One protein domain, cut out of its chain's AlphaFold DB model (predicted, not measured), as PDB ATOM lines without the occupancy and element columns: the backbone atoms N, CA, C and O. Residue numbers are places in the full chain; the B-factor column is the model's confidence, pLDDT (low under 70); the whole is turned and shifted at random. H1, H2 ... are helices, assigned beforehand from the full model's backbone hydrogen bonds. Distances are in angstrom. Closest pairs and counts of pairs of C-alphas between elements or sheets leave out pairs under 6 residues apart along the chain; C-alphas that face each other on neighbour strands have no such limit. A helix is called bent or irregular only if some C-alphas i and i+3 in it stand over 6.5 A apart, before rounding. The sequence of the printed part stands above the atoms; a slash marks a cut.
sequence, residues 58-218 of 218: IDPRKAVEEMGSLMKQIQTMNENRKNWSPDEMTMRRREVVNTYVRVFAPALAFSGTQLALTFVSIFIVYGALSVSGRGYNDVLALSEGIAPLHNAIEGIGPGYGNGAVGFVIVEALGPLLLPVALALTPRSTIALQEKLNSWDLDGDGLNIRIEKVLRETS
ATOM      1  N   ILE A  58     147.410  23.886  74.149       58.94
ATOM      2  CA  ILE A  58     147.923  25.225  74.416       58.94
ATOM      3  C   ILE A  58     147.377  25.635  75.780       58.94
ATOM      4  O   ILE A  58     146.164  25.765  75.955       58.94
ATOM      5  N   ASP A  59     148.277  25.809  76.748       61.28
ATOM      6  CA  ASP A  59     147.925  26.302  78.074       61.28
ATOM      7  C   ASP A  59     147.262  27.687  77.922       61.28
ATOM      8  O   ASP A  59     147.866  28.594  77.337       61.28
ATOM      9  N   PRO A  60     146.031  27.891  78.423       56.53
ATOM     10  CA  PRO A  60     145.338  29.172  78.328       56.53
ATOM     11  C   PRO A  60     146.132  30.343  78.926       56.53
ATOM     12  O   PRO A  60     145.975  31.472  78.465       56.53
ATOM     13  N   ARG A  61     147.029  30.108  79.897       66.94
ATOM     14  CA  ARG A  61     147.929  31.161  80.407       66.94
ATOM     15  C   ARG A  61     148.948  31.597  79.360       66.94
ATOM     16  O   ARG A  61     149.164  32.792  79.168       66.94
ATOM     17  N   LYS A  62     149.500  30.633  78.625       73.69
ATOM     18  CA  LYS A  62     150.440  30.876  77.529       73.69
ATOM     19  C   LYS A  62     149.780  31.657  76.391       73.69
ATOM     20  O   LYS A  62     150.403  32.547  75.829       73.69
ATOM     21  N   ALA A  63     148.501  31.402  76.104       67.56
ATOM     22  CA  ALA A  63     147.748  32.174  75.113       67.56
ATOM     23  C   ALA A  63     147.628  33.667  75.492       67.56
ATOM     24  O   ALA A  63     147.755  34.535  74.631       67.56
ATOM     25  N   VAL A  64     147.441  33.993  76.780       70.50
ATOM     26  CA  VAL A  64     147.388  35.393  77.250       70.50
ATOM     27  C   VAL A  64     148.753  36.080  77.124       70.50
ATOM     28  O   VAL A  64     148.823  37.232  76.695       70.50
ATOM     29  N   GLU A  65     149.843  35.380  77.441       74.31
ATOM     30  CA  GLU A  65     151.207  35.895  77.248       74.31
ATOM     31  C   GLU A  65     151.526  36.122  75.759       74.31
ATOM     32  O   GLU A  65     152.047  37.177  75.380       74.31
ATOM     33  N   GLU A  66     151.144  35.173  74.898       75.31
ATOM     34  CA  GLU A  66     151.298  35.273  73.444       75.31
ATOM     35  C   GLU A  66     150.461  36.436  72.858       75.31
ATOM     36  O   GLU A  66     150.918  37.107  71.934       75.31
ATOM     37  N   MET A  67     149.306  36.779  73.447       75.06
ATOM     38  CA  MET A  67     148.506  37.952  73.049       75.06
ATOM     39  C   MET A  67     149.251  39.279  73.283       75.06
ATOM     40  O   MET A  67     149.222  40.181  72.443       75.06
ATOM     41  N   GLY A  68     149.954  39.408  74.413       77.94
ATOM     42  CA  GLY A  68     150.778  40.587  74.697       77.94
ATOM     43  C   GLY A  68     151.950  40.727  73.719       77.94
ATOM     44  O   GLY A  68     152.281  41.838  73.296       77.94
ATOM     45  N   SER A  69     152.541  39.600  73.316       79.62
ATOM     46  CA  SER A  69     153.563  39.549  72.264       79.62
ATOM     47  C   SER A  69     153.007  39.983  70.904       79.62
ATOM     48  O   SER A  69     153.596  40.843  70.248       79.62
ATOM     49  N   LEU A  70     151.828  39.481  70.518       78.88
ATOM     50  CA  LEU A  70     151.142  39.852  69.278       78.88
ATOM     51  C   LEU A  70     150.909  41.368  69.188       78.88
ATOM     52  O   LEU A  70     151.197  41.985  68.165       78.88
ATOM     53  N   MET A  71     150.443  41.994  70.272       80.56
ATOM     54  CA  MET A  71     150.196  43.438  70.288       80.56
ATOM     55  C   MET A  71     151.488  44.242  70.097       80.56
ATOM     56  O   MET A  71     151.516  45.204  69.327       80.56
ATOM     57  N   LYS A  72     152.588  43.810  70.730       81.94
ATOM     58  CA  LYS A  72     153.913  44.413  70.517       81.94
ATOM     59  C   LYS A  72     154.407  44.219  69.085       81.94
ATOM     60  O   LYS A  72     154.986  45.146  68.521       81.94
ATOM     61  N   GLN A  73     154.172  43.054  68.479       79.94
ATOM     62  CA  GLN A  73     154.526  42.800  67.080       79.94
ATOM     63  C   GLN A  73     153.745  43.719  66.133       79.94
ATOM     64  O   GLN A  73     154.355  44.348  65.269       79.94
ATOM     65  N   ILE A  74     152.432  43.871  66.328       81.88
ATOM     66  CA  ILE A  74     151.583  44.774  65.533       81.88
ATOM     67  C   ILE A  74     152.040  46.230  65.685       81.88
ATOM     68  O   ILE A  74     152.168  46.945  64.689       81.88
ATOM     69  N   GLN A  75     152.333  46.669  66.911       84.12
ATOM     70  CA  GLN A  75     152.846  48.015  67.162       84.12
ATOM     71  C   GLN A  75     154.186  48.242  66.449       84.12
ATOM     72  O   GLN A  75     154.336  49.209  65.702       84.12
ATOM     73  N   THR A  76     155.119  47.298  66.589       83.25
ATOM     74  CA  THR A  76     156.425  47.335  65.914       83.25
ATOM     75  C   THR A  76     156.265  47.365  64.392       83.25
ATOM     76  O   THR A  76     157.005  48.080  63.715       83.25
ATOM     77  N   MET A  77     155.288  46.625  63.850       78.88
ATOM     78  CA  MET A  77     154.939  46.657  62.429       78.88
ATOM     79  C   MET A  77     154.465  48.018  61.960       78.88
ATOM     80  O   MET A  77     154.836  48.437  60.866       78.88
ATOM     81  N   ASN A  78     153.661  48.707  62.760       85.06
ATOM     82  CA  ASN A  78     153.154  50.016  62.390       85.06
ATOM     83  C   ASN A  78     154.252  51.090  62.454       85.06
ATOM     84  O   ASN A  78     154.373  51.909  61.545       85.06
ATOM     85  N   GLU A  79     155.089  51.046  63.493       85.62
ATOM     86  CA  GLU A  79     156.168  52.015  63.714       85.62
ATOM     87  C   GLU A  79     157.299  51.878  62.684       85.62
ATOM     88  O   GLU A  79     157.783  52.880  62.157       85.62
ATOM     89  N   ASN A  80     157.685  50.648  62.329       84.38
ATOM     90  CA  ASN A  80     158.836  50.389  61.457       84.38
ATOM     91  C   ASN A  80     158.474  50.058  60.006       84.38
ATOM     92  O   ASN A  80     159.366  49.756  59.213       84.38
ATOM     93  N   ARG A  81     157.194  50.162  59.621       78.50
ATOM     94  CA  ARG A  81     156.696  49.771  58.290       78.50
ATOM     95  C   ARG A  81     157.529  50.321  57.130       78.50
ATOM     96  O   ARG A  81     157.730  49.635  56.137       78.50
ATOM     97  N   LYS A  82     157.970  51.578  57.237       79.94
ATOM     98  CA  LYS A  82     158.685  52.294  56.167       79.94
ATOM     99  C   LYS A  82     160.126  51.816  55.968       79.94
ATOM    100  O   LYS A  82     160.699  52.095  54.922       79.94
ATOM    101  N   ASN A  83     160.691  51.123  56.953       86.25
ATOM    102  CA  ASN A  83     162.097  50.719  56.968       86.25
ATOM    103  C   ASN A  83     162.308  49.291  56.450       86.25
ATOM    104  O   ASN A  83     163.433  48.803  56.468       86.25
ATOM    105  N   TRP A  84     161.239  48.607  56.041       83.81
ATOM    106  CA  TRP A  84     161.288  47.197  55.673       83.81
ATOM    107  C   TRP A  84     161.134  46.995  54.179       83.81
ATOM    108  O   TRP A  84     160.353  47.679  53.513       83.81
ATOM    109  N   SER A  85     161.860  46.007  53.670       86.75
ATOM    110  CA  SER A  85     161.671  45.549  52.301       86.75
ATOM    111  C   SER A  85     160.294  44.879  52.126       86.75
ATOM    112  O   SER A  85     159.707  44.379  53.095       86.75
ATOM    113  N   PRO A  86     159.745  44.839  50.896       81.69
ATOM    114  CA  PRO A  86     158.472  44.166  50.614       81.69
ATOM    115  C   PRO A  86     158.439  42.688  51.038       81.69
ATOM    116  O   PRO A  86     157.414  42.206  51.535       81.69
ATOM    117  N   ASP A  87     159.564  41.987  50.902       82.69
ATOM    118  CA  ASP A  87     159.685  40.574  51.268       82.69
ATOM    119  C   ASP A  87     159.659  40.386  52.794       82.69
ATOM    120  O   ASP A  87     158.906  39.556  53.312       82.69
ATOM    121  N   GLU A  88     160.384  41.228  53.539       83.19
ATOM    122  CA  GLU A  88     160.363  41.220  55.010       83.19
ATOM    123  C   GLU A  88     158.982  41.565  55.573       83.19
ATOM    124  O   GLU A  88     158.540  40.957  56.553       83.19
ATOM    125  N   MET A  89     158.267  42.510  54.951       79.94
ATOM    126  CA  MET A  89     156.894  42.831  55.345       79.94
ATOM    127  C   MET A  89     155.950  41.639  55.173       79.94
ATOM    128  O   MET A  89     155.049  41.445  55.993       79.94
ATOM    129  N   THR A  90     156.129  40.856  54.108       82.56
ATOM    130  CA  THR A  90     155.278  39.698  53.813       82.56
ATOM    131  C   THR A  90     155.526  38.584  54.824       82.56
ATOM    132  O   THR A  90     154.576  38.081  55.421       82.56
ATOM    133  N   MET A  91     156.792  38.267  55.102       84.38
ATOM    134  CA  MET A  91     157.164  37.265  56.106       84.38
ATOM    135  C   MET A  91     156.622  37.620  57.499       84.38
ATOM    136  O   MET A  91     155.966  36.796  58.134       84.38
ATOM    137  N   ARG A  92     156.812  38.868  57.950       81.38
ATOM    138  CA  ARG A  92     156.319  39.327  59.260       81.38
ATOM    139  C   ARG A  92     154.794  39.334  59.345       81.38
ATOM    140  O   ARG A  92     154.237  39.014  60.390       81.38
ATOM    141  N   ARG A  93     154.098  39.656  58.249       82.31
ATOM    142  CA  ARG A  93     152.631  39.571  58.199       82.31
ATOM    143  C   ARG A  93     152.156  38.132  58.402       82.31
ATOM    144  O   ARG A  93     151.224  37.927  59.175       82.31
ATOM    145  N   ARG A  94     152.803  37.161  57.750       82.81
ATOM    146  CA  ARG A  94     152.469  35.737  57.908       82.81
ATOM    147  C   ARG A  94     152.658  35.267  59.348       82.81
ATOM    148  O   ARG A  94     151.785  34.596  59.889       82.81
ATOM    149  N   GLU A  95     153.749  35.682  59.989       83.19
ATOM    150  CA  GLU A  95     154.026  35.369  61.395       83.19
ATOM    151  C   GLU A  95     152.958  35.940  62.343       83.19
ATOM    152  O   GLU A  95     152.478  35.236  63.237       83.19
ATOM    153  N   VAL A  96     152.519  37.184  62.112       84.19
ATOM    154  CA  VAL A  96     151.439  37.804  62.896       84.19
ATOM    155  C   VAL A  96     150.121  37.057  62.712       84.19
ATOM    156  O   VAL A  96     149.436  36.795  63.698       84.19
ATOM    157  N   VAL A  97     149.761  36.679  61.482       83.69
ATOM    158  CA  VAL A  97     148.526  35.924  61.206       83.69
ATOM    159  C   VAL A  97     148.567  34.544  61.868       83.69
ATOM    160  O   VAL A  97     147.607  34.159  62.535       83.69
ATOM    161  N   ASN A  98     149.690  33.832  61.770       80.88
ATOM    162  CA  ASN A  98     149.845  32.511  62.382       80.88
ATOM    163  C   ASN A  98     149.772  32.589  63.914       80.88
ATOM    164  O   ASN A  98     149.076  31.792  64.547       80.88
ATOM    165  N   THR A  99     150.416  33.593  64.513       82.12
ATOM    166  CA  THR A  99     150.341  33.840  65.960       82.12
ATOM    167  C   THR A  99     148.922  34.222  66.385       82.12
ATOM    168  O   THR A  99     148.424  33.725  67.394       82.12
ATOM    169  N   TYR A 100     148.231  35.048  65.593       79.94
ATOM    170  CA  TYR A 100     146.852  35.444  65.862       79.94
ATOM    171  C   TYR A 100     145.917  34.234  65.911       79.94
ATOM    172  O   TYR A 100     145.225  34.045  66.910       79.94
ATOM    173  N   VAL A 101     145.924  33.379  64.884       82.50
ATOM    174  CA  VAL A 101     145.059  32.186  64.833       82.50
ATOM    175  C   VAL A 101     145.340  31.257  66.014       82.50
ATOM    176  O   VAL A 101     144.412  30.769  66.662       82.50
ATOM    177  N   ARG A 102     146.621  31.065  66.341       82.25
ATOM    178  CA  ARG A 102     147.059  30.203  67.441       82.25
ATOM    179  C   ARG A 102     146.563  30.675  68.810       82.25
ATOM    180  O   ARG A 102     146.175  29.842  69.624       82.25
ATOM    181  N   VAL A 103     146.553  31.983  69.061       82.75
ATOM    182  CA  VAL A 103     146.085  32.566  70.331       82.75
ATOM    183  C   VAL A 103     144.562  32.685  70.373       82.75
ATOM    184  O   VAL A 103     143.936  32.483  71.414       82.75
ATOM    185  N   PHE A 104     143.950  32.997  69.234       83.56
ATOM    186  CA  PHE A 104     142.523  33.275  69.154       83.56
ATOM    187  C   PHE A 104     141.673  32.003  69.186       83.56
ATOM    188  O   PHE A 104     140.597  32.010  69.785       83.56
ATOM    189  N   ALA A 105     142.152  30.892  68.613       83.12
ATOM    190  CA  ALA A 105     141.406  29.634  68.604       83.12
ATOM    191  C   ALA A 105     141.092  29.103  70.023       83.12
ATOM    192  O   ALA A 105     139.920  28.837  70.291       83.12
ATOM    193  N   PRO A 106     142.048  29.017  70.974       82.00
ATOM    194  CA  PRO A 106     141.742  28.652  72.359       82.00
ATOM    195  C   PRO A 106     140.744  29.598  73.041       82.00
ATOM    196  O   PRO A 106     139.856  29.142  73.759       82.00
ATOM    197  N   ALA A 107     140.854  30.909  72.803       84.00
ATOM    198  CA  ALA A 107     139.960  31.901  73.401       84.00
ATOM    199  C   ALA A 107     138.522  31.777  72.870       84.00
ATOM    200  O   ALA A 107     137.565  31.758  73.650       84.00
ATOM    201  N   LEU A 108     138.364  31.629  71.551       87.38
ATOM    202  CA  LEU A 108     137.069  31.364  70.924       87.38
ATOM    203  C   LEU A 108     136.469  30.044  71.399       87.38
ATOM    204  O   LEU A 108     135.278  29.985  71.698       87.38
ATOM    205  N   ALA A 109     137.280  28.991  71.489       85.12
ATOM    206  CA  ALA A 109     136.832  27.690  71.959       85.12
ATOM    207  C   ALA A 109     136.363  27.740  73.417       85.12
ATOM    208  O   ALA A 109     135.314  27.176  73.733       85.12
ATOM    209  N   PHE A 110     137.083  28.450  74.290       87.31
ATOM    210  CA  PHE A 110     136.670  28.676  75.674       87.31
ATOM    211  C   PHE A 110     135.336  29.427  75.739       87.31
ATOM    212  O   PHE A 110     134.393  28.950  76.369       87.31
ATOM    213  N   SER A 111     135.220  30.552  75.027       86.38
ATOM    214  CA  SER A 111     133.995  31.357  74.994       86.38
ATOM    215  C   SER A 111     132.800  30.566  74.450       86.38
ATOM    216  O   SER A 111     131.733  30.564  75.062       86.38
ATOM    217  N   GLY A 112     132.991  29.822  73.358       88.19
ATOM    218  CA  GLY A 112     131.961  28.958  72.783       88.19
ATOM    219  C   GLY A 112     131.547  27.829  73.728       88.19
ATOM    220  O   GLY A 112     130.358  27.551  73.869       88.19
ATOM    221  N   THR A 113     132.508  27.222  74.429       90.31
ATOM    222  CA  THR A 113     132.242  26.176  75.430       90.31
ATOM    223  C   THR A 113     131.462  26.733  76.615       90.31
ATOM    224  O   THR A 113     130.470  26.135  77.027       90.31
ATOM    225  N   GLN A 114     131.874  27.886  77.143       90.31
ATOM    226  CA  GLN A 114     131.181  28.555  78.238       90.31
ATOM    227  C   GLN A 114     129.749  28.913  77.832       90.31
ATOM    228  O   GLN A 114     128.816  28.580  78.554       90.31
ATOM    229  N   LEU A 115     129.562  29.504  76.650       90.50
ATOM    230  CA  LEU A 115     128.243  29.860  76.135       90.50
ATOM    231  C   LEU A 115     127.340  28.628  75.964       90.50
ATOM    232  O   LEU A 115     126.179  28.647  76.373       90.50
ATOM    233  N   ALA A 116     127.873  27.542  75.396       91.94
ATOM    234  CA  ALA A 116     127.141  26.290  75.233       91.94
ATOM    235  C   ALA A 116     126.727  25.692  76.586       91.94
ATOM    236  O   ALA A 116     125.576  25.283  76.744       91.94
ATOM    237  N   LEU A 117     127.630  25.687  77.571       92.38
ATOM    238  CA  LEU A 117     127.324  25.244  78.931       92.38
ATOM    239  C   LEU A 117     126.227  26.102  79.559       92.38
ATOM    240  O   LEU A 117     125.264  25.543  80.075       92.38
ATOM    241  N   THR A 118     126.312  27.431  79.452       89.94
ATOM    242  CA  THR A 118     125.273  28.340  79.950       89.94
ATOM    243  C   THR A 118     123.917  28.011  79.326       89.94
ATOM    244  O   THR A 118     122.947  27.828  80.059       89.94
ATOM    245  N   PHE A 119     123.826  27.856  78.000       92.25
ATOM    246  CA  PHE A 119     122.555  27.518  77.349       92.25
ATOM    247  C   PHE A 119     122.004  26.169  77.802       92.25
ATOM    248  O   PHE A 119     120.831  26.080  78.162       92.25
ATOM    249  N   VAL A 120     122.834  25.124  77.823       94.06
ATOM    250  CA  VAL A 120     122.418  23.792  78.280       94.06
ATOM    251  C   VAL A 120     121.922  23.854  79.724       94.06
ATOM    252  O   VAL A 120     120.854  23.324  80.025       94.06
ATOM    253  N   SER A 121     122.638  24.550  80.605       92.75
ATOM    254  CA  SER A 121     122.224  24.746  81.992       92.75
ATOM    255  C   SER A 121     120.897  25.501  82.095       92.75
ATOM    256  O   SER A 121     120.033  25.076  82.861       92.75
ATOM    257  N   ILE A 122     120.680  26.553  81.294       91.50
ATOM    258  CA  ILE A 122     119.411  27.299  81.277       91.50
ATOM    259  C   ILE A 122     118.269  26.376  80.856       91.50
ATOM    260  O   ILE A 122     117.242  26.337  81.529       91.50
ATOM    261  N   PHE A 123     118.445  25.592  79.788       93.25
ATOM    262  CA  PHE A 123     117.420  24.653  79.329       93.25
ATOM    263  C   PHE A 123     117.123  23.562  80.360       93.25
ATOM    264  O   PHE A 123     115.960  23.203  80.543       93.25
ATOM    265  N   ILE A 124     118.140  23.061  81.067       93.56
ATOM    266  CA  ILE A 124     117.957  22.081  82.143       93.56
ATOM    267  C   ILE A 124     117.155  22.691  83.295       93.56
ATOM    268  O   ILE A 124     116.188  22.078  83.748       93.56
ATOM    269  N   VAL A 125     117.518  23.890  83.759       91.19
ATOM    270  CA  VAL A 125     116.804  24.562  84.854       91.19
ATOM    271  C   VAL A 125     115.375  24.893  84.434       91.19
ATOM    272  O   VAL A 125     114.433  24.558  85.150       91.19
ATOM    273  N   TYR A 126     115.192  25.475  83.250       90.31
ATOM    274  CA  TYR A 126     113.874  25.781  82.704       90.31
ATOM    275  C   TYR A 126     113.003  24.525  82.572       90.31
ATOM    276  O   TYR A 126     111.839  24.533  82.975       90.31
ATOM    277  N   GLY A 127     113.566  23.426  82.064       91.00
ATOM    278  CA  GLY A 127     112.883  22.138  81.971       91.00
ATOM    279  C   GLY A 127     112.505  21.581  83.345       91.00
ATOM    280  O   GLY A 127     111.376  21.139  83.536       91.00
ATOM    281  N   ALA A 128     113.404  21.663  84.329       90.69
ATOM    282  CA  ALA A 128     113.134  21.226  85.695       90.69
ATOM    283  C   ALA A 128     112.013  22.044  86.359       90.69
ATOM    284  O   ALA A 128     111.124  21.468  86.990       90.69
ATOM    285  N   LEU A 129     112.007  23.369  86.183       89.62
ATOM    286  CA  LEU A 129     110.930  24.242  86.661       89.62
ATOM    287  C   LEU A 129     109.602  23.906  85.969       89.62
ATOM    288  O   LEU A 129     108.593  23.696  86.636       89.62
ATOM    289  N   SER A 130     109.628  23.737  84.646       89.19
ATOM    290  CA  SER A 130     108.438  23.419  83.850       89.19
ATOM    291  C   SER A 130     107.812  22.074  84.239       89.19
ATOM    292  O   SER A 130     106.601  21.989  84.412       89.19
ATOM    293  N   VAL A 131     108.623  21.026  84.428       91.44
ATOM    294  CA  VAL A 131     108.135  19.683  84.796       91.44
ATOM    295  C   VAL A 131     107.693  19.613  86.257       91.44
ATOM    296  O   VAL A 131     106.750  18.894  86.578       91.44
ATOM    297  N   SER A 132     108.356  20.343  87.156       89.31
ATOM    298  CA  SER A 132     107.973  20.365  88.573       89.31
ATOM    299  C   SER A 132     106.725  21.203  88.857       89.31
ATOM    300  O   SER A 132     106.219  21.154  89.976       89.31
ATOM    301  N   GLY A 133     106.247  21.977  87.874       86.88
ATOM    302  CA  GLY A 133     105.173  22.951  88.060       86.88
ATOM    303  C   GLY A 133     105.565  24.111  88.978       86.88
ATOM    304  O   GLY A 133     104.701  24.903  89.344       86.88
ATOM    305  N   ARG A 134     106.848  24.209  89.360       84.94
ATOM    306  CA  ARG A 134     107.354  25.277  90.219       84.94
ATOM    307  C   ARG A 134     107.558  26.537  89.394       84.94
ATOM    308  O   ARG A 134     108.207  26.512  88.345       84.94
ATOM    309  N   GLY A 135     106.982  27.629  89.872       84.88
ATOM    310  CA  GLY A 135     107.051  28.936  89.235       84.88
ATOM    311  C   GLY A 135     108.012  29.884  89.940       84.88
ATOM    312  O   GLY A 135     108.685  29.532  90.906       84.88
ATOM    313  N   TYR A 136     108.021  31.130  89.473       88.25
ATOM    314  CA  TYR A 136     108.771  32.239  90.066       88.25
ATOM    315  C   TYR A 136     108.629  32.321  91.598       88.25
ATOM    316  O   TYR A 136     109.637  32.365  92.296       88.25
ATOM    317  N   ASN A 137     107.398  32.276  92.122       88.50
ATOM    318  CA  ASN A 137     107.137  32.428  93.558       88.50
ATOM    319  C   ASN A 137     107.773  31.310  94.396       88.50
ATOM    320  O   ASN A 137     108.294  31.576  95.474       88.50
ATOM    321  N   ASP A 138     107.773  30.072  93.890       90.81
ATOM    322  CA  ASP A 138     108.380  28.940  94.596       90.81
ATOM    323  C   ASP A 138     109.897  29.098  94.681       90.81
ATOM    324  O   ASP A 138     110.502  28.831  95.716       90.81
ATOM    325  N   VAL A 139     110.527  29.541  93.589       89.50
ATOM    326  CA  VAL A 139     111.976  29.761  93.564       89.50
ATOM    327  C   VAL A 139     112.354  30.964  94.426       89.50
ATOM    328  O   VAL A 139     113.337  30.890  95.161       89.50
ATOM    329  N   LEU A 140     111.562  32.039  94.391       90.38
ATOM    330  CA  LEU A 140     111.775  33.213  95.230       90.38
ATOM    331  C   LEU A 140     111.731  32.835  96.719       90.38
ATOM    332  O   LEU A 140     112.677  33.145  97.442       90.38
ATOM    333  N   ALA A 141     110.723  32.070  97.147       91.00
ATOM    334  CA  ALA A 141     110.624  31.567  98.518       91.00
ATOM    335  C   ALA A 141     111.805  30.647  98.888       91.00
ATOM    336  O   ALA A 141     112.410  30.782  99.947       91.00
ATOM    337  N   LEU A 142     112.206  29.741  97.988       89.94
ATOM    338  CA  LEU A 142     113.371  28.870  98.210       89.94
ATOM    339  C   LEU A 142     114.694  29.647  98.313       89.94
ATOM    340  O   LEU A 142     115.652  29.148  98.903       89.94
ATOM    341  N   SER A 143     114.759  30.844  97.733       91.12
ATOM    342  CA  SER A 143     115.956  31.682  97.732       91.12
ATOM    343  C   SER A 143     116.097  32.586  98.959       91.12
ATOM    344  O   SER A 143     117.168  33.157  99.127       91.12
ATOM    345  N   GLU A 144     115.096  32.678  99.846       90.25
ATOM    346  CA  GLU A 144     115.116  33.550 101.042       90.25
ATOM    347  C   GLU A 144     116.356  33.348 101.934       90.25
ATOM    348  O   GLU A 144     116.842  34.286 102.563       90.25
ATOM    349  N   GLY A 145     116.930  32.140 101.951       89.56
ATOM    350  CA  GLY A 145     118.164  31.839 102.687       89.56
ATOM    351  C   GLY A 145     119.459  32.332 102.025       89.56
ATOM    352  O   GLY A 145     120.530  32.207 102.614       89.56
ATOM    353  N   ILE A 146     119.393  32.861 100.801       90.50
ATOM    354  CA  ILE A 146     120.540  33.283  99.990       90.50
ATOM    355  C   ILE A 146     120.254  34.688  99.450       90.50
ATOM    356  O   ILE A 146     119.835  34.854  98.306       90.50
ATOM    357  N   ALA A 147     120.512  35.713 100.267       90.88
ATOM    358  CA  ALA A 147     120.152  37.102  99.957       90.88
ATOM    359  C   ALA A 147     120.569  37.589  98.549       90.88
ATOM    360  O   ALA A 147     119.735  38.188  97.873       90.88
ATOM    361  N   PRO A 148     121.786  37.306  98.031       89.12
ATOM    362  CA  PRO A 148     122.146  37.715  96.670       89.12
ATOM    363  C   PRO A 148     121.256  37.085  95.592       89.12
ATOM    364  O   PRO A 148     120.893  37.751  94.626       89.12
ATOM    365  N   LEU A 149     120.890  35.812  95.765       89.81
ATOM    366  CA  LEU A 149     120.032  35.089  94.831       89.81
ATOM    367  C   LEU A 149     118.584  35.571  94.942       89.81
ATOM    368  O   LEU A 149     117.944  35.800  93.920       89.81
ATOM    369  N   HIS A 150     118.095  35.772  96.168       91.81
ATOM    370  CA  HIS A 150     116.758  36.300  96.423       91.81
ATOM    371  C   HIS A 150     116.556  37.662  95.769       91.81
ATOM    372  O   HIS A 150     115.657  37.816  94.949       91.81
ATOM    373  N   ASN A 151     117.455  38.611  96.040       91.50
ATOM    374  CA  ASN A 151     117.375  39.964  95.495       91.50
ATOM    375  C   ASN A 151     117.469  39.968  93.959       91.50
ATOM    376  O   ASN A 151     116.811  40.769  93.296       91.50
ATOM    377  N   ALA A 152     118.274  39.072  93.375       90.50
ATOM    378  CA  ALA A 152     118.386  38.942  91.925       90.50
ATOM    379  C   ALA A 152     117.095  38.404  91.286       90.50
ATOM    380  O   ALA A 152     116.689  38.889  90.232       90.50
ATOM    381  N   ILE A 153     116.435  37.427  91.917       91.25
ATOM    382  CA  ILE A 153     115.148  36.901  91.446       91.25
ATOM    383  C   ILE A 153     114.053  37.953  91.634       91.25
ATOM    384  O   ILE A 153     113.303  38.215  90.694       91.25
ATOM    385  N   GLU A 154     113.998  38.595  92.801       92.00
ATOM    386  CA  GLU A 154     113.043  39.662  93.107       92.00
ATOM    387  C   GLU A 154     113.128  40.808  92.090       92.00
ATOM    388  O   GLU A 154     112.106  41.253  91.569       92.00
ATOM    389  N   GLY A 155     114.349  41.231  91.742       88.62
ATOM    390  CA  GLY A 155     114.600  42.311  90.787       88.62
ATOM    391  C   GLY A 155     114.157  42.019  89.349       88.62
ATOM    392  O   GLY A 155     113.913  42.954  88.588       88.62
ATOM    393  N   ILE A 156     114.016  40.746  88.966       88.75
ATOM    394  CA  ILE A 156     113.422  40.372  87.676       88.75
ATOM    395  C   ILE A 156     111.911  40.573  87.730       88.75
ATOM    396  O   ILE A 156     111.323  41.134  86.809       88.75
ATOM    397  N   GLY A 157     111.267  40.138  88.811       83.88
ATOM    398  CA  GLY A 157     109.818  40.158  88.935       83.88
ATOM    399  C   GLY A 157     109.118  39.030  88.153       83.88
ATOM    400  O   GLY A 157     109.672  38.422  87.233       83.88
ATOM    401  N   PRO A 158     107.847  38.739  88.477       85.56
ATOM    402  CA  PRO A 158     107.136  37.568  87.952       85.56
ATOM    403  C   PRO A 158     106.821  37.638  86.446       85.56
ATOM    404  O   PRO A 158     106.559  36.609  85.825       85.56
ATOM    405  N   GLY A 159     106.852  38.832  85.841       85.31
ATOM    406  CA  GLY A 159     106.451  39.060  84.447       85.31
ATOM    407  C   GLY A 159     107.377  38.454  83.385       85.31
ATOM    408  O   GLY A 159     106.931  38.215  82.266       85.31
ATOM    409  N   TYR A 160     108.638  38.160  83.718       83.94
ATOM    410  CA  TYR A 160     109.609  37.576  82.775       83.94
ATOM    411  C   TYR A 160     109.591  36.037  82.746       83.94
ATOM    412  O   TYR A 160     110.260  35.413  81.918       83.94
ATOM    413  N   GLY A 161     108.808  35.415  83.632       85.25
ATOM    414  CA  GLY A 161     108.576  33.973  83.662       85.25
ATOM    415  C   GLY A 161     109.792  33.116  84.041       85.25
ATOM    416  O   GLY A 161     110.858  33.594  84.429       85.25
ATOM    417  N   ASN A 162     109.626  31.795  83.914       85.75
ATOM    418  CA  ASN A 162     110.602  30.801  84.383       85.75
ATOM    419  C   ASN A 162     111.941  30.822  83.623       85.75
ATOM    420  O   ASN A 162     112.936  30.308  84.130       85.75
ATOM    421  N   GLY A 163     111.989  31.402  82.419       85.50
ATOM    422  CA  GLY A 163     113.229  31.529  81.648       85.50
ATOM    423  C   GLY A 163     114.228  32.479  82.310       85.50
ATOM    424  O   GLY A 163     115.400  32.139  82.453       85.50
ATOM    425  N   ALA A 164     113.752  33.632  82.784       86.88
ATOM    426  CA  ALA A 164     114.589  34.627  83.449       86.88
ATOM    427  C   ALA A 164     115.078  34.143  84.826       86.88
ATOM    428  O   ALA A 164     116.243  34.324  85.175       86.88
ATOM    429  N   VAL A 165     114.228  33.419  85.563       88.94
ATOM    430  CA  VAL A 165     114.627  32.723  86.799       88.94
ATOM    431  C   VAL A 165     115.712  31.682  86.512       88.94
ATOM    432  O   VAL A 165     116.707  31.607  87.229       88.94
ATOM    433  N   GLY A 166     115.555  30.912  85.430       89.31
ATOM    434  CA  GLY A 166     116.568  29.965  84.974       89.31
ATOM    435  C   GLY A 166     117.914  30.630  84.692       89.31
ATOM    436  O   GLY A 166     118.941  30.109  85.113       89.31
ATOM    437  N   PHE A 167     117.910  31.805  84.058       89.75
ATOM    438  CA  PHE A 167     119.125  32.580  83.807       89.75
ATOM    439  C   PHE A 167     119.839  32.976  85.105       89.75
ATOM    440  O   PHE A 167     121.032  32.722  85.238       89.75
ATOM    441  N   VAL A 168     119.118  33.516  86.091       90.88
ATOM    442  CA  VAL A 168     119.713  33.912  87.384       90.88
ATOM    443  C   VAL A 168     120.272  32.726  88.153       90.88
ATOM    444  O   VAL A 168     121.360  32.820  88.715       90.88
ATOM    445  N   ILE A 169     119.569  31.592  88.153       90.69
ATOM    446  CA  ILE A 169     120.080  30.366  88.773       90.69
ATOM    447  C   ILE A 169     121.385  29.942  88.094       90.69
ATOM    448  O   ILE A 169     122.348  29.604  88.776       90.69
ATOM    449  N   VAL A 170     121.440  29.966  86.761       92.12
ATOM    450  CA  VAL A 170     122.645  29.579  86.017       92.12
ATOM    451  C   VAL A 170     123.795  30.550  86.257       92.12
ATOM    452  O   VAL A 170     124.921  30.097  86.444       92.12
ATOM    453  N   GLU A 171     123.520  31.849  86.335       90.12
ATOM    454  CA  GLU A 171     124.520  32.864  86.670       90.12
ATOM    455  C   GLU A 171     125.075  32.656  88.086       90.12
ATOM    456  O   GLU A 171     126.287  32.657  88.293       90.12
ATOM    457  N   ALA A 172     124.209  32.353  89.060       89.25
ATOM    458  CA  ALA A 172     124.630  32.008  90.417       89.25
ATOM    459  C   ALA A 172     125.482  30.724  90.465       89.25
ATOM    460  O   ALA A 172     126.346  30.577  91.331       89.25
ATOM    461  N   LEU A 173     125.277  29.807  89.516       89.50
ATOM    462  CA  LEU A 173     126.099  28.610  89.322       89.50
ATOM    463  C   LEU A 173     127.349  28.869  88.463       89.50
ATOM    464  O   LEU A 173     128.186  27.974  88.343       89.50
ATOM    465  N   GLY A 174     127.525  30.068  87.903       87.19
ATOM    466  CA  GLY A 174     128.651  30.447  87.045       87.19
ATOM    467  C   GLY A 174     130.028  30.060  87.607       87.19
ATOM    468  O   GLY A 174     130.798  29.407  86.896       87.19
ATOM    469  N   PRO A 175     130.332  30.336  88.894       88.69
ATOM    470  CA  PRO A 175     131.591  29.913  89.512       88.69
ATOM    471  C   PRO A 175     131.827  28.395  89.482       88.69
ATOM    472  O   PRO A 175     132.969  27.951  89.402       88.69
ATOM    473  N   LEU A 176     130.760  27.589  89.513       88.75
ATOM    474  CA  LEU A 176     130.826  26.125  89.434       88.75
ATOM    475  C   LEU A 176     130.908  25.616  87.987       88.75
ATOM    476  O   LEU A 176     131.447  24.536  87.748       88.75
ATOM    477  N   LEU A 177     130.392  26.381  87.023       87.44
ATOM    478  CA  LEU A 177     130.469  26.053  85.598       87.44
ATOM    479  C   LEU A 177     131.852  26.349  85.009       87.44
ATOM    480  O   LEU A 177     132.263  25.690  84.053       87.44
ATOM    481  N   LEU A 178     132.599  27.286  85.596       86.81
ATOM    482  CA  LEU A 178     133.912  27.692  85.098       86.81
ATOM    483  C   LEU A 178     134.939  26.535  85.037       86.81
ATOM    484  O   LEU A 178     135.541  26.354  83.976       86.81
ATOM    485  N   PRO A 179     135.126  25.694  86.078       87.56
ATOM    486  CA  PRO A 179     136.011  24.529  85.986       87.56
ATOM    487  C   PRO A 179     135.593  23.532  84.899       87.56
ATOM    488  O   PRO A 179     136.449  22.938  84.247       87.56
ATOM    489  N   VAL A 180     134.284  23.365  84.677       88.62
ATOM    490  CA  VAL A 180     133.754  22.483  83.628       88.62
ATOM    491  C   VAL A 180     134.078  23.049  82.248       88.62
ATOM    492  O   VAL A 180     134.559  22.317  81.384       88.62
ATOM    493  N   ALA A 181     133.888  24.357  82.055       87.88
ATOM    494  CA  ALA A 181     134.262  25.042  80.823       87.88
ATOM    495  C   ALA A 181     135.761  24.881  80.538       87.88
ATOM    496  O   ALA A 181     136.135  24.470  79.441       87.88
ATOM    497  N   LEU A 182     136.617  25.107  81.539       86.69
ATOM    498  CA  LEU A 182     138.066  24.934  81.415       86.69
ATOM    499  C   LEU A 182     138.457  23.491  81.072       86.69
ATOM    500  O   LEU A 182     139.295  23.284  80.200       86.69
ATOM    501  N   ALA A 183     137.831  22.494  81.700       87.56
ATOM    502  CA  ALA A 183     138.113  21.084  81.428       87.56
ATOM    503  C   ALA A 183     137.702  20.650  80.010       87.56
ATOM    504  O   ALA A 183     138.351  19.794  79.407       87.56
ATOM    505  N   LEU A 184     136.629  21.231  79.467       88.88
ATOM    506  CA  LEU A 184     136.132  20.919  78.124       88.88
ATOM    507  C   LEU A 184     136.841  21.711  77.018       88.88
ATOM    508  O   LEU A 184     136.920  21.241  75.883       88.88
ATOM    509  N   THR A 185     137.402  22.874  77.350       87.44
ATOM    510  CA  THR A 185     138.013  23.799  76.387       87.44
ATOM    511  C   THR A 185     139.086  23.164  75.501       87.44
ATOM    512  O   THR A 185     138.994  23.365  74.296       87.44
ATOM    513  N   PRO A 186     140.049  22.352  75.991       86.88
ATOM    514  CA  PRO A 186     141.063  21.750  75.121       86.88
ATOM    515  C   PRO A 186     140.468  20.934  73.967       86.88
ATOM    516  O   PRO A 186     140.935  21.029  72.836       86.88
ATOM    517  N   ARG A 187     139.393  20.176  74.229       87.19
ATOM    518  CA  ARG A 187     138.701  19.397  73.190       87.19
ATOM    519  C   ARG A 187     137.983  20.303  72.198       87.19
ATOM    520  O   ARG A 187     138.073  20.073  70.996       87.19
ATOM    521  N   SER A 188     137.312  21.339  72.694       86.06
ATOM    522  CA  SER A 188     136.673  22.346  71.844       86.06
ATOM    523  C   SER A 188     137.689  23.085  70.973       86.06
ATOM    524  O   SER A 188     137.400  23.363  69.814       86.06
ATOM    525  N   THR A 189     138.887  23.364  71.494       87.12
ATOM    526  CA  THR A 189     139.979  24.002  70.750       87.12
ATOM    527  C   THR A 189     140.454  23.115  69.609       87.12
ATOM    528  O   THR A 189     140.563  23.605  68.491       87.12
ATOM    529  N   ILE A 190     140.678  21.821  69.861       86.94
ATOM    530  CA  ILE A 190     141.078  20.865  68.815       86.94
ATOM    531  C   ILE A 190     139.998  20.788  67.732       86.94
ATOM    532  O   ILE A 190     140.295  20.975  66.556       86.94
ATOM    533  N   ALA A 191     138.733  20.616  68.121       86.62
ATOM    534  CA  ALA A 191     137.624  20.561  67.170       86.62
ATOM    535  C   ALA A 191     137.485  21.859  66.352       86.62
ATOM    536  O   ALA A 191     137.180  21.822  65.158       86.62
ATOM    537  N   LEU A 192     137.716  23.017  66.978       86.50
ATOM    538  CA  LEU A 192     137.708  24.305  66.293       86.50
ATOM    539  C   LEU A 192     138.880  24.423  65.313       86.50
ATOM    540  O   LEU A 192     138.668  24.849  64.182       86.50
ATOM    541  N   GLN A 193     140.088  24.022  65.711       86.81
ATOM    542  CA  GLN A 193     141.267  24.017  64.842       86.81
ATOM    543  C   GLN A 193     141.063  23.102  63.632       86.81
ATOM    544  O   GLN A 193     141.265  23.536  62.503       86.81
ATOM    545  N   GLU A 194     140.563  21.882  63.833       90.19
ATOM    546  CA  GLU A 194     140.214  20.970  62.736       90.19
ATOM    547  C   GLU A 194     139.205  21.604  61.769       90.19
ATOM    548  O   GLU A 194     139.333  21.474  60.549       90.19
ATOM    549  N   LYS A 195     138.210  22.332  62.295       88.31
ATOM    550  CA  LYS A 195     137.239  23.046  61.461       88.31
ATOM    551  C   LYS A 195     137.852  24.208  60.694       88.31
ATOM    552  O   LYS A 195     137.565  24.324  59.503       88.31
ATOM    553  N   LEU A 196     138.694  25.019  61.330       87.25
ATOM    554  CA  LEU A 196     139.406  26.117  60.672       87.25
ATOM    555  C   LEU A 196     140.300  25.593  59.546       87.25
ATOM    556  O   LEU A 196     140.204  26.097  58.429       87.25
ATOM    557  N   ASN A 197     141.046  24.516  59.796       88.56
ATOM    558  CA  ASN A 197     141.857  23.843  58.784       88.56
ATOM    559  C   ASN A 197     140.982  23.334  57.625       88.56
ATOM    560  O   ASN A 197     141.288  23.560  56.459       88.56
ATOM    561  N   SER A 198     139.836  22.704  57.922       91.56
ATOM    562  CA  SER A 198     138.922  22.197  56.883       91.56
ATOM    563  C   SER A 198     138.295  23.293  56.012       91.56
ATOM    564  O   SER A 198     137.830  23.019  54.905       91.56
ATOM    565  N   TRP A 199     138.245  24.525  56.519       90.50
ATOM    566  CA  TRP A 199     137.713  25.690  55.818       90.50
ATOM    567  C   TRP A 199     138.804  26.557  55.188       90.50
ATOM    568  O   TRP A 199     138.456  27.560  54.557       90.50
ATOM    569  N   ASP A 200     140.080  26.166  55.319       89.12
ATOM    570  CA  ASP A 200     141.227  26.950  54.848       89.12
ATOM    571  C   ASP A 200     141.210  28.367  55.472       89.12
ATOM    572  O   ASP A 200     141.417  29.395  54.823       89.12
ATOM    573  N   LEU A 201     140.835  28.408  56.757       86.06
ATOM    574  CA  LEU A 201     140.787  29.584  57.636       86.06
ATOM    575  C   LEU A 201     141.805  29.483  58.780       86.06
ATOM    576  O   LEU A 201     141.739  30.231  59.757       86.06
ATOM    577  N   ASP A 202     142.723  28.535  58.678       88.00
ATOM    578  CA  ASP A 202     143.923  28.468  59.487       88.00
ATOM    579  C   ASP A 202     144.929  29.553  59.061       88.00
ATOM    580  O   ASP A 202     144.677  30.349  58.153       88.00
ATOM    581  N   GLY A 203     146.066  29.627  59.754       80.69
ATOM    582  CA  GLY A 203     147.063  30.668  59.503       80.69
ATOM    583  C   GLY A 203     147.554  30.688  58.051       80.69
ATOM    584  O   GLY A 203     147.603  31.751  57.424       80.69
ATOM    585  N   ASP A 204     147.823  29.513  57.482       84.69
ATOM    586  CA  ASP A 204     148.347  29.395  56.123       84.69
ATOM    587  C   ASP A 204     147.267  29.685  55.072       84.69
ATOM    588  O   ASP A 204     147.509  30.473  54.149       84.69
ATOM    589  N   GLY A 205     146.046  29.166  55.253       83.44
ATOM    590  CA  GLY A 205     144.907  29.472  54.382       83.44
ATOM    591  C   GLY A 205     144.548  30.963  54.358       83.44
ATOM    592  O   GLY A 205     144.360  31.567  53.292       83.44
ATOM    593  N   LEU A 206     144.549  31.620  55.524       86.19
ATOM    594  CA  LEU A 206     144.348  33.069  55.620       86.19
ATOM    595  C   LEU A 206     145.453  33.849  54.903       86.19
ATOM    596  O   LEU A 206     145.151  34.797  54.174       86.19
ATOM    597  N   ASN A 207     146.716  33.447  55.053       86.31
ATOM    598  CA  ASN A 207     147.838  34.089  54.370       86.31
ATOM    599  C   ASN A 207     147.707  34.002  52.843       86.31
ATOM    600  O   ASN A 207     147.852  35.020  52.161       86.31
ATOM    601  N   ILE A 208     147.345  32.834  52.303       88.25
ATOM    602  CA  ILE A 208     147.116  32.640  50.862       88.25
ATOM    603  C   ILE A 208     146.003  33.569  50.358       88.25
ATOM    604  O   ILE A 208     146.139  34.216  49.315       88.25
ATOM    605  N   ARG A 209     144.900  33.675  51.105       87.00
ATOM    606  CA  ARG A 209     143.764  34.541  50.749       87.00
ATOM    607  C   ARG A 209     144.131  36.017  50.783       87.00
ATOM    608  O   ARG A 209     143.771  36.749  49.864       87.00
ATOM    609  N   ILE A 210     144.862  36.448  51.809       85.19
ATOM    610  CA  ILE A 210     145.351  37.824  51.926       85.19
ATOM    611  C   ILE A 210     146.268  38.153  50.746       85.19
ATOM    612  O   ILE A 210     146.094  39.191  50.114       85.19
ATOM    613  N   GLU A 211     147.208  37.273  50.404       86.38
ATOM    614  CA  GLU A 211     148.108  37.476  49.263       86.38
ATOM    615  C   GLU A 211     147.367  37.554  47.935       86.38
ATOM    616  O   GLU A 211     147.710  38.382  47.090       86.38
ATOM    617  N   LYS A 212     146.332  36.731  47.757       88.25
ATOM    618  CA  LYS A 212     145.468  36.798  46.581       88.25
ATOM    619  C   LYS A 212     144.787  38.163  46.465       88.25
ATOM    620  O   LYS A 212     144.892  38.792  45.419       88.25
ATOM    621  N   VAL A 213     144.155  38.643  47.539       87.44
ATOM    622  CA  VAL A 213     143.482  39.954  47.545       87.44
ATOM    623  C   VAL A 213     144.476  41.080  47.270       87.44
ATOM    624  O   VAL A 213     144.195  41.951  46.456       87.44
ATOM    625  N   LEU A 214     145.662  41.047  47.888       83.00
ATOM    626  CA  LEU A 214     146.681  42.073  47.658       83.00
ATOM    627  C   LEU A 214     147.092  42.149  46.187       83.00
ATOM    628  O   LEU A 214     147.154  43.253  45.658       83.00
ATOM    629  N   ARG A 215     147.307  41.001  45.531       85.62
ATOM    630  CA  ARG A 215     147.632  40.934  44.096       85.62
ATOM    631  C   ARG A 215     146.503  41.443  43.203       85.62
ATOM    632  O   ARG A 215     146.779  41.982  42.144       85.62
ATOM    633  N   GLU A 216     145.248  41.234  43.594       87.19
ATOM    634  CA  GLU A 216     144.080  41.696  42.831       87.19
ATOM    635  C   GLU A 216     143.833  43.209  42.980       87.19
ATOM    636  O   GLU A 216     143.183  43.810  42.128       87.19
ATOM    637  N   THR A 217     144.337  43.828  44.054       80.38
ATOM    638  CA  THR A 217     144.137  45.259  44.366       80.38
ATOM    639  C   THR A 217     145.328  46.168  44.051       80.38
ATOM    640  O   THR A 217     145.187  47.387  44.156       80.38
ATOM    641  N   SER A 218     146.488  45.599  43.711       64.00
ATOM    642  CA  SER A 218     147.704  46.316  43.296       64.00
ATOM    643  C   SER A 218     147.770  46.488  41.786       64.00
ATOM    644  O   SER A 218     148.103  47.605  41.341       64.00
TER     645      SER A 218
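AT A GLANCE: This is residues 58 to 218 of the 218 residues of the protein "Hypothetical protein" of Haptolina brevifila (UniProt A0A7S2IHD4). One very long helix, H2, makes the long axis of a rod; H1 folds back along its first part as a helical hairpin, and three short helices, H3, H4 and H5, form a small head at its other end. From the head the bent helix H6 returns along H2, crossing it steeply, and H7 meets H2 farther on with residues 203 to 207 alone and runs away from it, so that residues 212 to 218 stick out. The printed part has 161 residues with seven named helices, H1 to H7 in chain order, and no named strand; the class is all helix. It is only just extended, close to loose, with a radius of gyration of the C-alphas of 23.2 A and spans of 70 by 31 by 31 A.

IN THESE COORDINATES: H2, residues 86 to 132, is 67.5 A long, from C-alpha 86 at (158.472, 44.166, 50.614) to C-alpha 132 at (107.973, 20.365, 88.573). It is neither bent nor irregular, but only just: C-alphas 103 and 106 are 6.2 A apart. H1, residues 60 to 83, is 34.7 A long, has a kink of 37 degrees near residue 77 and is irregular, with C-alphas 79 and 82 8.0 A apart. H3 is residues 136 to 143, H4 residues 147 to 156, and H5 residues 158 to 172, irregular with C-alphas 159 and 162 9.2 A apart. H6, residues 174 to 198, was assigned as one helix by its hydrogen bonds but is bent, with C-alphas 183 and 186 7.0 A apart; its arms are H6a, residues 174 to 183, and H6b, residues 186 to 198, at a steep tilt of 59 degrees. H7, residues 203 to 217, is 21.2 A long and ends with C-alpha 217 at (144.137, 45.259, 44.366).

HOW THE PARTS SIT: H2 is the hub, touching four other helices, and the helix packing is mostly crossed. With residues 89 to 107 alone it touches H1, its hairpin partner, closest at the C-alphas of Ala 63 and Val 103, 5.1 A; they run opposite ways at 35.3 degrees, only just steep. Residues 105 to 113 touch H6b, closest at the C-alphas of Ala 109 and Thr 189, 5.0 A, and residues 110 to 117 touch H6a, closest at those of Gln 114 and Ala 181, 5.3 A. H7 touches H2 at a steep tilt of 60 degrees, closest at the C-alphas of Asn 98 and Gly 203, 4.4 A. In the head, H5 touches H2, closest at the C-alphas of Ile 122 and Gly 166, 5.4 A; H3 and H4 form a hairpin, closest at those of Ser 143 and His 150, 4.9 A, as do H4 and H5, closest at those of Ile 153 and Val 165, 6.3 A. H1 and H7 are apart. Every O i to N i+4 pair is within hydrogen-bond range in H3, H4, H6b and H7, against 18 of 20 in H1, 41 of 43 in H2, 7 of 11 in H5 and 4 of 6 in H6a.

THE WHOLE: The C-alphas farthest apart, of Ser 85 and Gly 133, are 70.6 A apart. The printed part has no cut, and the six links between helices are tight. Mean pLDDT of the printed part is 85.5; residues 58 to 61, 63 and 218, the chain's last, are under 70.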